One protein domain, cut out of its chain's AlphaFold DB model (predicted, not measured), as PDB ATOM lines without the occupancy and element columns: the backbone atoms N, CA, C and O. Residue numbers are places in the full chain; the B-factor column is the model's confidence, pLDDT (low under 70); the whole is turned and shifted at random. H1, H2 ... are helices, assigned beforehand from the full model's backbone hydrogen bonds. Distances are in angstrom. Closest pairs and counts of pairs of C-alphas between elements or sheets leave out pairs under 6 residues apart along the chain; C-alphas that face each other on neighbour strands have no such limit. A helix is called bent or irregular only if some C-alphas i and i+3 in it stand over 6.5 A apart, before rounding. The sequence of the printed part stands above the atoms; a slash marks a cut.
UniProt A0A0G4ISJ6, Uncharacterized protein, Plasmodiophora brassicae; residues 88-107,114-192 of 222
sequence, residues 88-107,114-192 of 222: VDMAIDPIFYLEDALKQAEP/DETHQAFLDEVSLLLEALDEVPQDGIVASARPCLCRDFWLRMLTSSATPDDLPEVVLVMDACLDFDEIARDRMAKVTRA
ATOM      1  N   VAL A  88     174.531 181.721  93.707       92.31
ATOM      2  CA  VAL A  88     174.374 182.626  92.560       92.31
ATOM      3  C   VAL A  88     175.727 182.980  91.952       92.31
ATOM      4  O   VAL A  88     175.834 182.989  90.736       92.31
ATOM      5  N   ASP A  89     176.762 183.184  92.761       91.81
ATOM      6  CA  ASP A  89     178.132 183.414  92.284       91.81
ATOM      7  C   ASP A  89     178.620 182.243  91.413       91.81
ATOM      8  O   ASP A  89     179.059 182.447  90.286       91.81
ATOM      9  N   MET A  90     178.392 181.003  91.863       90.19
ATOM     10  CA  MET A  90     178.675 179.786  91.083       90.19
ATOM     11  C   MET A  90     177.876 179.674  89.776       90.19
ATOM     12  O   MET A  90     178.265 178.929  88.883       90.19
ATOM     13  N   ALA A  91     176.739 180.359  89.668       90.88
ATOM     14  CA  ALA A  91     175.893 180.361  88.480       90.88
ATOM     15  C   ALA A  91     176.304 181.422  87.446       90.88
ATOM     16  O   ALA A  91     175.965 181.278  86.271       90.88
ATOM     17  N   ILE A  92     177.007 182.484  87.854       90.31
ATOM     18  CA  ILE A  92     177.311 183.631  86.991       90.31
ATOM     19  C   ILE A  92     178.224 183.233  85.825       90.31
ATOM     20  O   ILE A  92     177.873 183.481  84.670       90.31
ATOM     21  N   ASP A  93     179.356 182.591  86.110       87.69
ATOM     22  CA  ASP A  93     180.337 182.224  85.080       87.69
ATOM     23  C   ASP A  93     179.755 181.234  84.045       87.69
ATOM     24  O   ASP A  93     179.846 181.509  82.840       87.69
ATOM     25  N   PRO A  94     179.032 180.167  84.453       88.75
ATOM     26  CA  PRO A  94     178.332 179.299  83.510       88.75
ATOM     27  C   PRO A  94     177.279 180.011  82.652       88.75
ATOM     28  O   PRO A  94     177.104 179.656  81.487       88.75
ATOM     29  N   ILE A  95     176.572 181.011  83.193       89.81
ATOM     30  CA  ILE A  95     175.585 181.798  82.433       89.81
ATOM     31  C   ILE A  95     176.257 182.628  81.341       89.81
ATOM     32  O   ILE A  95     175.766 182.638  80.212       89.81
ATOM     33  N   PHE A  96     177.374 183.295  81.645       88.31
ATOM     34  CA  PHE A  96     178.116 184.067  80.645       88.31
ATOM     35  C   PHE A  96     178.650 183.169  79.528       88.31
ATOM     36  O   PHE A  96     178.504 183.492  78.348       88.31
ATOM     37  N   TYR A  97     179.196 182.004  79.888       87.12
ATOM     38  CA  TYR A  97     179.639 181.017  78.905       87.12
ATOM     39  C   TYR A  97     178.486 180.543  78.009       87.12
ATOM     40  O   TYR A  97     178.631 180.472  76.788       87.12
ATOM     41  N   LEU A  98     177.325 180.244  78.598       85.88
ATOM     42  CA  LEU A  98     176.134 179.814  77.870       85.88
ATOM     43  C   LEU A  98     175.622 180.903  76.914       85.88
ATOM     44  O   LEU A  98     175.262 180.601  75.776       85.88
ATOM     45  N   GLU A  99     175.611 182.163  77.350       87.19
ATOM     46  CA  GLU A  99     175.229 183.306  76.518       87.19
ATOM     47  C   GLU A  99     176.148 183.429  75.290       87.19
ATOM     48  O   GLU A  99     175.671 183.564  74.158       87.19
ATOM     49  N   ASP A 100     177.461 183.331  75.498       85.00
ATOM     50  CA  ASP A 100     178.454 183.385  74.428       85.00
ATOM     51  C   ASP A 100     178.346 182.187  73.479       85.00
ATOM     52  O   ASP A 100     178.380 182.370  72.262       85.00
ATOM     53  N   ALA A 101     178.139 180.978  74.002       82.06
ATOM     54  CA  ALA A 101     177.955 179.774  73.196       82.06
ATOM     55  C   ALA A 101     176.700 179.856  72.307       82.06
ATOM     56  O   ALA A 101     176.751 179.502  71.128       82.06
ATOM     57  N   LEU A 102     175.590 180.382  72.836       83.06
ATOM     58  CA  LEU A 102     174.354 180.587  72.074       83.06
ATOM     59  C   LEU A 102     174.495 181.675  71.001       83.06
ATOM     60  O   LEU A 102     173.913 181.551  69.922       83.06
ATOM     61  N   LYS A 103     175.293 182.720  71.258       83.81
ATOM     62  CA  LYS A 103     175.637 183.751  70.261       83.81
ATOM     63  C   LYS A 103     176.565 183.218  69.165       83.81
ATOM     64  O   LYS A 103     176.471 183.665  68.025       83.81
ATOM     65  N   GLN A 104     177.459 182.291  69.507       77.38
ATOM     66  CA  GLN A 104     178.503 181.743  68.633       77.38
ATOM     67  C   GLN A 104     178.093 180.454  67.905       77.38
ATOM     68  O   GLN A 104     178.971 179.731  67.455       77.38
ATOM     69  N   ALA A 105     176.801 180.150  67.742       63.69
ATOM     70  CA  ALA A 105     176.302 178.907  67.129       63.69
ATOM     71  C   ALA A 105     176.693 178.655  65.637       63.69
ATOM     72  O   ALA A 105     176.073 177.829  64.964       63.69
ATOM     73  N   GLU A 106     177.721 179.327  65.108       56.88
ATOM     74  CA  GLU A 106     178.431 178.998  63.867       56.88
ATOM     75  C   GLU A 106     179.732 178.209  64.155       56.88
ATOM     76  O   GLU A 106     180.344 178.370  65.208       56.88
ATOM     77  N   PRO A 107     180.180 177.323  63.243       53.97
ATOM     78  CA  PRO A 107     181.194 176.318  63.554       53.97
ATOM     79  C   PRO A 107     182.588 176.943  63.707       53.97
ATOM     80  O   PRO A 107     183.156 177.453  62.740       53.97
ATOM     81  N   ASP A 114     186.857 171.778  73.612       69.44
ATOM     82  CA  ASP A 114     186.669 170.584  74.446       69.44
ATOM     83  C   ASP A 114     187.068 170.802  75.921       69.44
ATOM     84  O   ASP A 114     186.340 170.388  76.822       69.44
ATOM     85  N   GLU A 115     188.177 171.501  76.198       77.88
ATOM     86  CA  GLU A 115     188.612 171.781  77.581       77.88
ATOM     87  C   GLU A 115     187.701 172.798  78.290       77.88
ATOM     88  O   GLU A 115     187.357 172.623  79.458       77.88
ATOM     89  N   THR A 116     187.279 173.853  77.584       78.25
ATOM     90  CA  THR A 116     186.398 174.896  78.144       78.25
ATOM     91  C   THR A 116     184.974 174.392  78.356       78.25
ATOM     92  O   THR A 116     184.342 174.716  79.357       78.25
ATOM     93  N   HIS A 117     184.491 173.542  77.451       81.62
ATOM     94  CA  HIS A 117     183.199 172.886  77.573       81.62
ATOM     95  C   HIS A 117     183.178 171.906  78.750       81.62
ATOM     96  O   HIS A 117     182.211 171.883  79.506       81.62
ATOM     97  N   GLN A 118     184.257 171.143  78.959       83.88
ATOM     98  CA  GLN A 118     184.358 170.256  80.118       83.88
ATOM     99  C   GLN A 118     184.357 171.037  81.441       83.88
ATOM    100  O   GLN A 118     183.637 170.653  82.358       83.88
ATOM    101  N   ALA A 119     185.093 172.151  81.528       84.94
ATOM    102  CA  ALA A 119     185.089 173.010  82.715       84.94
ATOM    103  C   ALA A 119     183.687 173.566  83.027       84.94
ATOM    104  O   ALA A 119     183.243 173.505  84.171       84.94
ATOM    105  N   PHE A 120     182.953 174.013  82.003       86.69
ATOM    106  CA  PHE A 120     181.554 174.430  82.142       86.69
ATOM    107  C   PHE A 120     180.661 173.305  82.694       86.69
ATOM    108  O   PHE A 120     179.882 173.525  83.621       86.69
ATOM    109  N   LEU A 121     180.773 172.088  82.150       86.62
ATOM    110  CA  LEU A 121     179.984 170.946  82.622       86.62
ATOM    111  C   LEU A 121     180.291 170.614  84.086       86.62
ATOM    112  O   LEU A 121     179.369 170.304  84.845       86.62
ATOM    113  N   ASP A 122     181.559 170.699  84.484       88.81
ATOM    114  CA  ASP A 122     181.990 170.468  85.862       88.81
ATOM    115  C   ASP A 122     181.422 171.546  86.809       88.81
ATOM    116  O   ASP A 122     180.899 171.214  87.875       88.81
ATOM    117  N   GLU A 123     181.441 172.821  86.406       88.69
ATOM    118  CA  GLU A 123     180.884 173.942  87.180       88.69
ATOM    119  C   GLU A 123     179.364 173.836  87.365       88.69
ATOM    120  O   GLU A 123     178.859 173.975  88.483       88.69
ATOM    121  N   VAL A 124     178.616 173.524  86.302       88.31
ATOM    122  CA  VAL A 124     177.158 173.344  86.405       88.31
ATOM    123  C   VAL A 124     176.814 172.084  87.202       88.31
ATOM    124  O   VAL A 124     175.845 172.084  87.965       88.31
ATOM    125  N   SER A 125     177.608 171.015  87.086       89.88
ATOM    126  CA  SER A 125     177.431 169.812  87.910       89.88
ATOM    127  C   SER A 125     177.620 170.134  89.392       89.88
ATOM    128  O   SER A 125     176.768 169.778  90.205       89.88
ATOM    129  N   LEU A 126     178.666 170.890  89.733       91.94
ATOM    130  CA  LEU A 126     178.923 171.350  91.097       91.94
ATOM    131  C   LEU A 126     177.787 172.240  91.626       91.94
ATOM    132  O   LEU A 126     177.369 172.096  92.777       91.94
ATOM    133  N   LEU A 127     177.250 173.137  90.792       92.06
ATOM    134  CA  LEU A 127     176.087 173.955  91.135       92.06
ATOM    135  C   LEU A 127     174.857 173.088  91.439       92.06
ATOM    136  O   LEU A 127     174.173 173.313  92.437       92.06
ATOM    137  N   LEU A 128     174.568 172.092  90.600       90.44
ATOM    138  CA  LEU A 128     173.421 171.199  90.774       90.44
ATOM    139  C   LEU A 128     173.543 170.319  92.022       90.44
ATOM    140  O   LEU A 128     172.548 170.149  92.729       90.44
ATOM    141  N   GLU A 129     174.740 169.808  92.312       92.25
ATOM    142  CA  GLU A 129     175.037 169.086  93.552       92.25
ATOM    143  C   GLU A 129     174.808 169.983  94.773       92.25
ATOM    144  O   GLU A 129     174.083 169.611  95.698       92.25
ATOM    145  N   ALA A 130     175.339 171.209  94.750       89.75
ATOM    146  CA  ALA A 130     175.158 172.167  95.835       89.75
ATOM    147  C   ALA A 130     173.678 172.547  96.037       89.75
ATOM    148  O   ALA A 130     173.227 172.721  97.172       89.75
ATOM    149  N   LEU A 131     172.894 172.642  94.960       89.38
ATOM    150  CA  LEU A 131     171.452 172.885  95.036       89.38
ATOM    151  C   LEU A 131     170.680 171.716  95.658       89.38
ATOM    152  O   LEU A 131     169.696 171.959  96.357       89.38
ATOM    153  N   ASP A 132     171.113 170.474  95.437       89.31
ATOM    154  CA  ASP A 132     170.489 169.288  96.035       89.31
ATOM    155  C   ASP A 132     170.762 169.178  97.544       89.31
ATOM    156  O   ASP A 132     169.924 168.679  98.301       89.31
ATOM    157  N   GLU A 133     171.907 169.683  98.008       88.75
ATOM    158  CA  GLU A 133     172.261 169.700  99.430       88.75
ATOM    159  C   GLU A 133     171.553 170.808 100.227       88.75
ATOM    160  O   GLU A 133     171.391 170.703 101.451       88.75
ATOM    161  N   VAL A 134     171.113 171.881  99.562       86.00
ATOM    162  CA  VAL A 134     170.506 173.041 100.223       86.00
ATOM    163  C   VAL A 134     168.976 172.906 100.262       86.00
ATOM    164  O   VAL A 134     168.316 172.912  99.225       86.00
ATOM    165  N   PRO A 135     168.343 172.865 101.455       81.00
ATOM    166  CA  PRO A 135     166.886 172.841 101.541       81.00
ATOM    167  C   PRO A 135     166.285 174.114 100.924       81.00
ATOM    168  O   PRO A 135     166.827 175.204 101.099       81.00
ATOM    169  N   GLN A 136     165.121 174.016 100.272       71.00
ATOM    170  CA  GLN A 136     164.493 175.153  99.567       71.00
ATOM    171  C   GLN A 136     164.148 176.352 100.472       71.00
ATOM    172  O   GLN A 136     164.082 177.497 100.010       71.00
ATOM    173  N   ASP A 137     163.962 176.108 101.770       78.06
ATOM    174  CA  ASP A 137     163.787 177.158 102.779       78.06
ATOM    175  C   ASP A 137     165.104 177.870 103.126       78.06
ATOM    176  O   ASP A 137     165.094 178.966 103.686       78.06
ATOM    177  N   GLY A 138     166.246 177.277 102.781       77.12
ATOM    178  CA  GLY A 138     167.583 177.849 102.913       77.12
ATOM    179  C   GLY A 138     167.870 178.954 101.898       77.12
ATOM    180  O   GLY A 138     168.626 179.871 102.211       77.12
ATOM    181  N   ILE A 139     167.200 178.930 100.741       85.12
ATOM    182  CA  ILE A 139     167.395 179.897  99.655       85.12
ATOM    183  C   ILE A 139     166.446 181.092  99.824       85.12
ATOM    184  O   ILE A 139     165.263 180.952 100.165       85.12
ATOM    185  N   VAL A 140     166.965 182.300  99.610       88.25
ATOM    186  CA  VAL A 140     166.168 183.534  99.626       88.25
ATOM    187  C   VAL A 140     165.327 183.616  98.350       88.25
ATOM    188  O   VAL A 140     165.797 183.294  97.266       88.25
ATOM    189  N   ALA A 141     164.075 184.069  98.461       87.00
ATOM    190  CA  ALA A 141     163.134 184.098  97.338       87.00
ATOM    191  C   ALA A 141     163.667 184.831  96.091       87.00
ATOM    192  O   ALA A 141     163.398 184.394  94.978       87.00
ATOM    193  N   SER A 142     164.453 185.894  96.280       85.69
ATOM    194  CA  SER A 142     165.067 186.675  95.201       85.69
ATOM    195  C   SER A 142     166.132 185.918  94.401       85.69
ATOM    196  O   SER A 142     166.359 186.278  93.260       85.69
ATOM    197  N   ALA A 143     166.753 184.876  94.964       88.56
ATOM    198  CA  ALA A 143     167.754 184.052  94.274       88.56
ATOM    199  C   ALA A 143     167.136 182.863  93.514       88.56
ATOM    200  O   ALA A 143     167.810 182.190  92.742       88.56
ATOM    201  N   ARG A 144     165.850 182.562  93.738       88.75
ATOM    202  CA  ARG A 144     165.181 181.393  93.137       88.75
ATOM    203  C   ARG A 144     165.131 181.407  91.603       88.75
ATOM    204  O   ARG A 144     165.265 180.322  91.048       88.75
ATOM    205  N   PRO A 145     164.942 182.555  90.920       87.88
ATOM    206  CA  PRO A 145     164.985 182.591  89.458       87.88
ATOM    207  C   PRO A 145     166.342 182.136  88.903       87.88
ATOM    208  O   PRO A 145     166.381 181.366  87.953       87.88
ATOM    209  N   CYS A 146     167.432 182.531  89.563       88.19
ATOM    210  CA  CYS A 146     168.814 182.194  89.212       88.19
ATOM    211  C   CYS A 146     169.140 180.708  89.426       88.19
ATOM    212  O   CYS A 146     169.898 180.084  88.689       88.19
ATOM    213  N   LEU A 147     168.560 180.136  90.479       90.06
ATOM    214  CA  LEU A 147     168.900 178.814  91.005       90.06
ATOM    215  C   LEU A 147     167.860 177.747  90.637       90.06
ATOM    216  O   LEU A 147     167.691 176.748  91.341       90.06
ATOM    217  N   CYS A 148     167.111 177.968  89.556       90.62
ATOM    218  CA  CYS A 148     166.090 177.035  89.109       90.62
ATOM    219  C   CYS A 148     166.739 175.764  88.543       90.62
ATOM    220  O   CYS A 148     167.339 175.782  87.473       90.62
ATOM    221  N   ARG A 149     166.593 174.635  89.243       89.44
ATOM    222  CA  ARG A 149     167.155 173.347  88.806       89.44
ATOM    223  C   ARG A 149     166.722 172.961  87.388       89.44
ATOM    224  O   ARG A 149     167.549 172.513  86.602       89.44
ATOM    225  N   ASP A 150     165.445 173.150  87.068       89.06
ATOM    226  CA  ASP A 150     164.885 172.770  85.766       89.06
ATOM    227  C   ASP A 150     165.502 173.580  84.618       89.06
ATOM    228  O   ASP A 150     165.722 173.040  83.534       89.06
ATOM    229  N   PHE A 151     165.843 174.850  84.870       90.06
ATOM    230  CA  PHE A 151     166.583 175.686  83.925       90.06
ATOM    231  C   PHE A 151     167.959 175.075  83.625       90.06
ATOM    232  O   PHE A 151     168.266 174.783  82.471       90.06
ATOM    233  N   TRP A 152     168.748 174.790  84.664       89.75
ATOM    234  CA  TRP A 152     170.106 174.254  84.521       89.75
ATOM    235  C   TRP A 152     170.141 172.874  83.864       89.75
ATOM    236  O   TRP A 152     170.953 172.631  82.974       89.75
ATOM    237  N   LEU A 153     169.216 171.985  84.233       87.94
ATOM    238  CA  LEU A 153     169.097 170.677  83.590       87.94
ATOM    239  C   LEU A 153     168.753 170.809  82.103       87.94
ATOM    240  O   LEU A 153     169.383 170.149  81.280       87.94
ATOM    241  N   ARG A 154     167.812 171.691  81.739       86.06
ATOM    242  CA  ARG A 154     167.442 171.929  80.336       86.06
ATOM    243  C   ARG A 154     168.622 172.453  79.513       86.06
ATOM    244  O   ARG A 154     168.794 172.019  78.376       86.06
ATOM    245  N   MET A 155     169.439 173.337  80.085       84.38
ATOM    246  CA  MET A 155     170.632 173.867  79.414       84.38
ATOM    247  C   MET A 155     171.724 172.801  79.215       84.38
ATOM    248  O   MET A 155     172.431 172.846  78.213       84.38
ATOM    249  N   LEU A 156     171.815 171.797  80.097       77.38
ATOM    250  CA  LEU A 156     172.767 170.682  79.974       77.38
ATOM    251  C   LEU A 156     172.317 169.572  79.011       77.38
ATOM    252  O   LEU A 156     173.132 168.999  78.291       77.38
ATOM    253  N   THR A 157     171.033 169.206  79.006       68.88
ATOM    254  CA  THR A 157     170.567 167.945  78.397       68.88
ATOM    255  C   THR A 157     170.133 168.047  76.930       68.88
ATOM    256  O   THR A 157     169.278 167.277  76.506       68.88
ATOM    257  N   SER A 158     170.725 168.928  76.119       56.62
ATOM    258  CA  SER A 158     170.501 169.015  74.656       56.62
ATOM    259  C   SER A 158     169.166 169.621  74.176       56.62
ATOM    260  O   SER A 158     168.435 169.025  73.387       56.62
ATOM    261  N   SER A 159     168.875 170.865  74.565       54.28
ATOM    262  CA  SER A 159     167.926 171.703  73.811       54.28
ATOM    263  C   SER A 159     168.287 173.185  73.748       54.28
ATOM    264  O   SER A 159     167.429 173.960  73.345       54.28
ATOM    265  N   ALA A 160     169.494 173.586  74.161       64.88
ATOM    266  CA  ALA A 160     169.910 174.982  74.109       64.88
ATOM    267  C   ALA A 160     170.008 175.412  72.638       64.88
ATOM    268  O   ALA A 160     170.932 175.050  71.909       64.88
ATOM    269  N   THR A 161     168.981 176.114  72.190       73.06
ATOM    270  CA  THR A 161     168.872 176.694  70.859       73.06
ATOM    271  C   THR A 161     169.090 178.199  70.962       73.06
ATOM    272  O   THR A 161     168.919 178.771  72.039       73.06
ATOM    273  N   PRO A 162     169.424 178.890  69.859       76.75
ATOM    274  CA  PRO A 162     169.492 180.352  69.863       76.75
ATOM    275  C   PRO A 162     168.208 181.026  70.391       76.75
ATOM    276  O   PRO A 162     168.266 182.149  70.886       76.75
ATOM    277  N   ASP A 163     167.065 180.331  70.340       82.94
ATOM    278  CA  ASP A 163     165.777 180.787  70.871       82.94
ATOM    279  C   ASP A 163     165.718 180.824  72.414       82.94
ATOM    280  O   ASP A 163     164.868 181.522  72.967       82.94
ATOM    281  N   ASP A 164     166.621 180.132  73.119       84.88
ATOM    282  CA  ASP A 164     166.733 180.162  74.587       84.88
ATOM    283  C   ASP A 164     167.537 181.375  75.095       84.88
ATOM    284  O   ASP A 164     167.490 181.698  76.285       84.88
ATOM    285  N   LEU A 165     168.238 182.095  74.206       85.38
ATOM    286  CA  LEU A 165     169.070 183.254  74.553       85.38
ATOM    287  C   LEU A 165     168.330 184.319  75.392       85.38
ATOM    288  O   LEU A 165     168.907 184.787  76.373       85.38
ATOM    289  N   PRO A 166     167.071 184.704  75.094       90.06
ATOM    290  CA  PRO A 166     166.348 185.674  75.916       90.06
ATOM    291  C   PRO A 166     166.153 185.207  77.360       90.06
ATOM    292  O   PRO A 166     166.172 186.023  78.275       90.06
ATOM    293  N   GLU A 167     165.965 183.907  77.581       89.44
ATOM    294  CA  GLU A 167     165.797 183.364  78.927       89.44
ATOM    295  C   GLU A 167     167.121 183.338  79.689       89.44
ATOM    296  O   GLU A 167     167.147 183.698  80.863       89.44
ATOM    297  N   VAL A 168     168.226 183.006  79.017       89.31
ATOM    298  CA  VAL A 168     169.575 183.093  79.597       89.31
ATOM    299  C   VAL A 168     169.886 184.523  80.035       89.31
ATOM    300  O   VAL A 168     170.329 184.727  81.162       89.31
ATOM    301  N   VAL A 169     169.576 185.517  79.198       90.75
ATOM    302  CA  VAL A 169     169.749 186.940  79.538       90.75
ATOM    303  C   VAL A 169     168.889 187.336  80.744       90.75
ATOM    304  O   VAL A 169     169.376 188.010  81.645       90.75
ATOM    305  N   LEU A 170     167.637 186.872  80.825       92.56
ATOM    306  CA  LEU A 170     166.780 187.143  81.986       92.56
ATOM    307  C   LEU A 170     167.331 186.539  83.285       92.56
ATOM    308  O   LEU A 170     167.247 187.167  84.342       92.56
ATOM    309  N   VAL A 171     167.871 185.320  83.226       91.94
ATOM    310  CA  VAL A 171     168.492 184.664  84.386       91.94
ATOM    311  C   VAL A 171     169.787 185.382  84.773       91.94
ATOM    312  O   VAL A 171     170.024 185.599  85.959       91.94
ATOM    313  N   MET A 172     170.579 185.819  83.793       91.94
ATOM    314  CA  MET A 172     171.782 186.624  84.001       91.94
ATOM    315  C   MET A 172     171.479 187.941  84.720       91.94
ATOM    316  O   MET A 172     172.096 188.230  85.744       91.94
ATOM    317  N   ASP A 173     170.492 188.701  84.243       93.19
ATOM    318  CA  ASP A 173     170.063 189.951  84.878       93.19
ATOM    319  C   ASP A 173     169.610 189.700  86.324       93.19
ATOM    320  O   ASP A 173     170.015 190.411  87.244       93.19
ATOM    321  N   ALA A 174     168.844 188.627  86.560       92.12
ATOM    322  CA  ALA A 174     168.424 188.244  87.905       92.12
ATOM    323  C   ALA A 174     169.609 187.878  88.823       92.12
ATOM    324  O   ALA A 174     169.580 188.204  90.015       92.12
ATOM    325  N   CYS A 175     170.651 187.221  88.297       91.88
ATOM    326  CA  CYS A 175     171.880 186.921  89.037       91.88
ATOM    327  C   CYS A 175     172.606 188.199  89.459       91.88
ATOM    328  O   CYS A 175     172.957 188.337  90.632       91.88
ATOM    329  N   LEU A 176     172.786 189.137  88.528       91.69
ATOM    330  CA  LEU A 176     173.478 190.402  88.778       91.69
ATOM    331  C   LEU A 176     172.709 191.284  89.773       91.69
ATOM    332  O   LEU A 176     173.295 191.785  90.737       91.69
ATOM    333  N   ASP A 177     171.391 191.399  89.603       92.62
ATOM    334  CA  ASP A 177     170.516 192.117  90.534       92.62
ATOM    335  C   ASP A 177     170.586 191.510  91.941       92.62
ATOM    336  O   ASP A 177     170.666 192.219  92.954       92.62
ATOM    337  N   PHE A 178     170.557 190.177  92.033       92.94
ATOM    338  CA  PHE A 178     170.644 189.500  93.317       92.94
ATOM    339  C   PHE A 178     172.005 189.697  93.986       92.94
ATOM    340  O   PHE A 178     172.035 189.942  95.193       92.94
ATOM    341  N   ASP A 179     173.107 189.623  93.242       90.50
ATOM    342  CA  ASP A 179     174.454 189.849  93.766       90.50
ATOM    343  C   ASP A 179     174.614 191.271  94.342       90.50
ATOM    344  O   ASP A 179     175.106 191.449  95.465       90.50
ATOM    345  N   GLU A 180     174.099 192.297  93.654       90.75
ATOM    346  CA  GLU A 180     174.092 193.668  94.176       90.75
ATOM    347  C   GLU A 180     173.304 193.771  95.492       90.75
ATOM    348  O   GLU A 180     173.800 194.305  96.498       90.75
ATOM    349  N   ILE A 181     172.094 193.202  95.522       90.06
ATOM    350  CA  ILE A 181     171.240 193.180  96.714       90.06
ATOM    351  C   ILE A 181     171.919 192.418  97.855       90.06
ATOM    352  O   ILE A 181     171.897 192.877  99.003       90.06
ATOM    353  N   ALA A 182     172.507 191.257  97.573       88.94
ATOM    354  CA  ALA A 182     173.159 190.415  98.562       88.94
ATOM    355  C   ALA A 182     174.332 191.156  99.204       88.94
ATOM    356  O   ALA A 182     174.396 191.242 100.434       88.94
ATOM    357  N   ARG A 183     175.185 191.793  98.397       88.31
ATOM    358  CA  ARG A 183     176.325 192.591  98.865       88.31
ATOM    359  C   ARG A 183     175.894 193.733  99.789       88.31
ATOM    360  O   ARG A 183     176.429 193.864 100.896       88.31
ATOM    361  N   ASP A 184     174.894 194.526  99.396       88.88
ATOM    362  CA  ASP A 184     174.359 195.619 100.226       88.88
ATOM    363  C   ASP A 184     173.753 195.097 101.543       88.88
ATOM    364  O   ASP A 184     174.027 195.611 102.637       88.88
ATOM    365  N   ARG A 185     172.951 194.032 101.471       84.38
ATOM    366  CA  ARG A 185     172.279 193.452 102.639       84.38
ATOM    367  C   ARG A 185     173.269 192.801 103.604       84.38
ATOM    368  O   ARG A 185     173.156 193.030 104.812       84.38
ATOM    369  N   MET A 186     174.263 192.065 103.113       85.88
ATOM    370  CA  MET A 186     175.333 191.486 103.932       85.88
ATOM    371  C   MET A 186     176.164 192.575 104.616       85.88
ATOM    372  O   MET A 186     176.461 192.457 105.810       85.88
ATOM    373  N   ALA A 187     176.465 193.679 103.925       85.38
ATOM    374  CA  ALA A 187     177.151 194.824 104.524       85.38
ATOM    375  C   ALA A 187     176.320 195.459 105.655       85.38
ATOM    376  O   ALA A 187     176.842 195.736 106.743       85.38
ATOM    377  N   LYS A 188     175.007 195.633 105.447       83.25
ATOM    378  CA  LYS A 188     174.077 196.148 106.469       83.25
ATOM    379  C   LYS A 188     173.994 195.236 107.690       83.25
ATOM    380  O   LYS A 188     174.093 195.730 108.815       83.25
ATOM    381  N   VAL A 189     173.863 193.922 107.495       79.81
ATOM    382  CA  VAL A 189     173.824 192.946 108.598       79.81
ATOM    383  C   VAL A 189     175.157 192.906 109.347       79.81
ATOM    384  O   VAL A 189     175.163 192.925 110.576       79.81
ATOM    385  N   THR A 190     176.288 192.952 108.641       80.31
ATOM    386  CA  THR A 190     177.625 193.020 109.254       80.31
ATOM    387  C   THR A 190     177.780 194.267 110.125       80.31
ATOM    388  O   THR A 190     178.243 194.189 111.268       80.31
ATOM    389  N   ARG A 191     177.338 195.429 109.627       81.94
ATOM    390  CA  ARG A 191     177.341 196.682 110.392       81.94
ATOM    391  C   ARG A 191     176.434 196.594 111.619       81.94
ATOM    392  O   ARG A 191     176.864 196.974 112.706       81.94
ATOM    393  N   ALA A 192     175.216 196.077 111.463       75.62
ATOM    394  CA  ALA A 192     174.278 195.894 112.566       75.62
ATOM    395  C   ALA A 192     174.846 194.951 113.639       75.62
ATOM    396  O   ALA A 192     174.847 195.299 114.815       75.62
TER     397      ALA A 192
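AT A GLANCE: This is residues 88 to 107 and 114 to 192 of the 222 residues of an uncharacterized protein of Plasmodiophora brassicae (UniProt A0A0G4ISJ6). One long helix, H4, makes the long axis; H1 packs beside its first part, and the helical hairpin of H2 and H3 packs through H2 on another side of H1. The last residues of H4, 183 to 192, stick out and add to the length, while residues 134 to 148 make the long loop of the hairpin. The printed part has 99 residues with four named helices, H1, H2, H3 and H4 in chain order, and no named strand: all helix. It is only just compact, close to loose, with a radius of gyration of the C-alphas of 14.6 A and spans of 53 by 25 by 23 A.

IN THESE COORDINATES: Find C-alpha 88 at (174.374, 182.626, 92.560); from there H1, residues 88 to 103, runs 22.4 A. It is only just irregular: C-alphas 90 and 93 are 6.7 A apart. H2, residues 114 to 133, begins at (186.669, 170.584, 74.446) and runs 28.9 A. H3 is short, residues 149 to 156, 10.8 A. H4, residues 162 to 192, runs 45.7 A to C-alpha 192 at (174.278, 195.894, 112.566); it is irregular, with C-alphas 163 and 166 7.0 A apart.

HOW THE PARTS SIT: H1 and H4 touch at a shallow tilt of 23 degrees, opposite ways; their closest C-alphas, Leu 102 and Pro 162, are 5.3 A apart. H1, with residues 90 to 97 alone, touches H2 at a steep tilt of 39 degrees, opposite ways, closest at the C-alphas of Pro 94 and Phe 120, 6.0 A. The hairpin H2 and H3 touch at a shallow tilt of 15 degrees, closest at the C-alphas of Leu 128 and Arg 149, 6.9 A. H3 is near H1 and near H4; H2 and H4 are apart. Every O i to N i+4 pair is within hydrogen-bond range in H2 and H3, against 10 of 12 in H1 and 25 of 27 in H4.

THE WHOLE: The C-alphas farthest apart, Pro 107 and Ala 192, are 53.2 A apart. Residues 108 to 113 are not printed, and C-alphas 107 and 114 are 13.5 A apart across the cut. The link from H2 to H3 is long, 15 residues; that from H3 to H4 is tight. The pLDDT is under 70 at residues 105 to 107, 114 and 157 to 160.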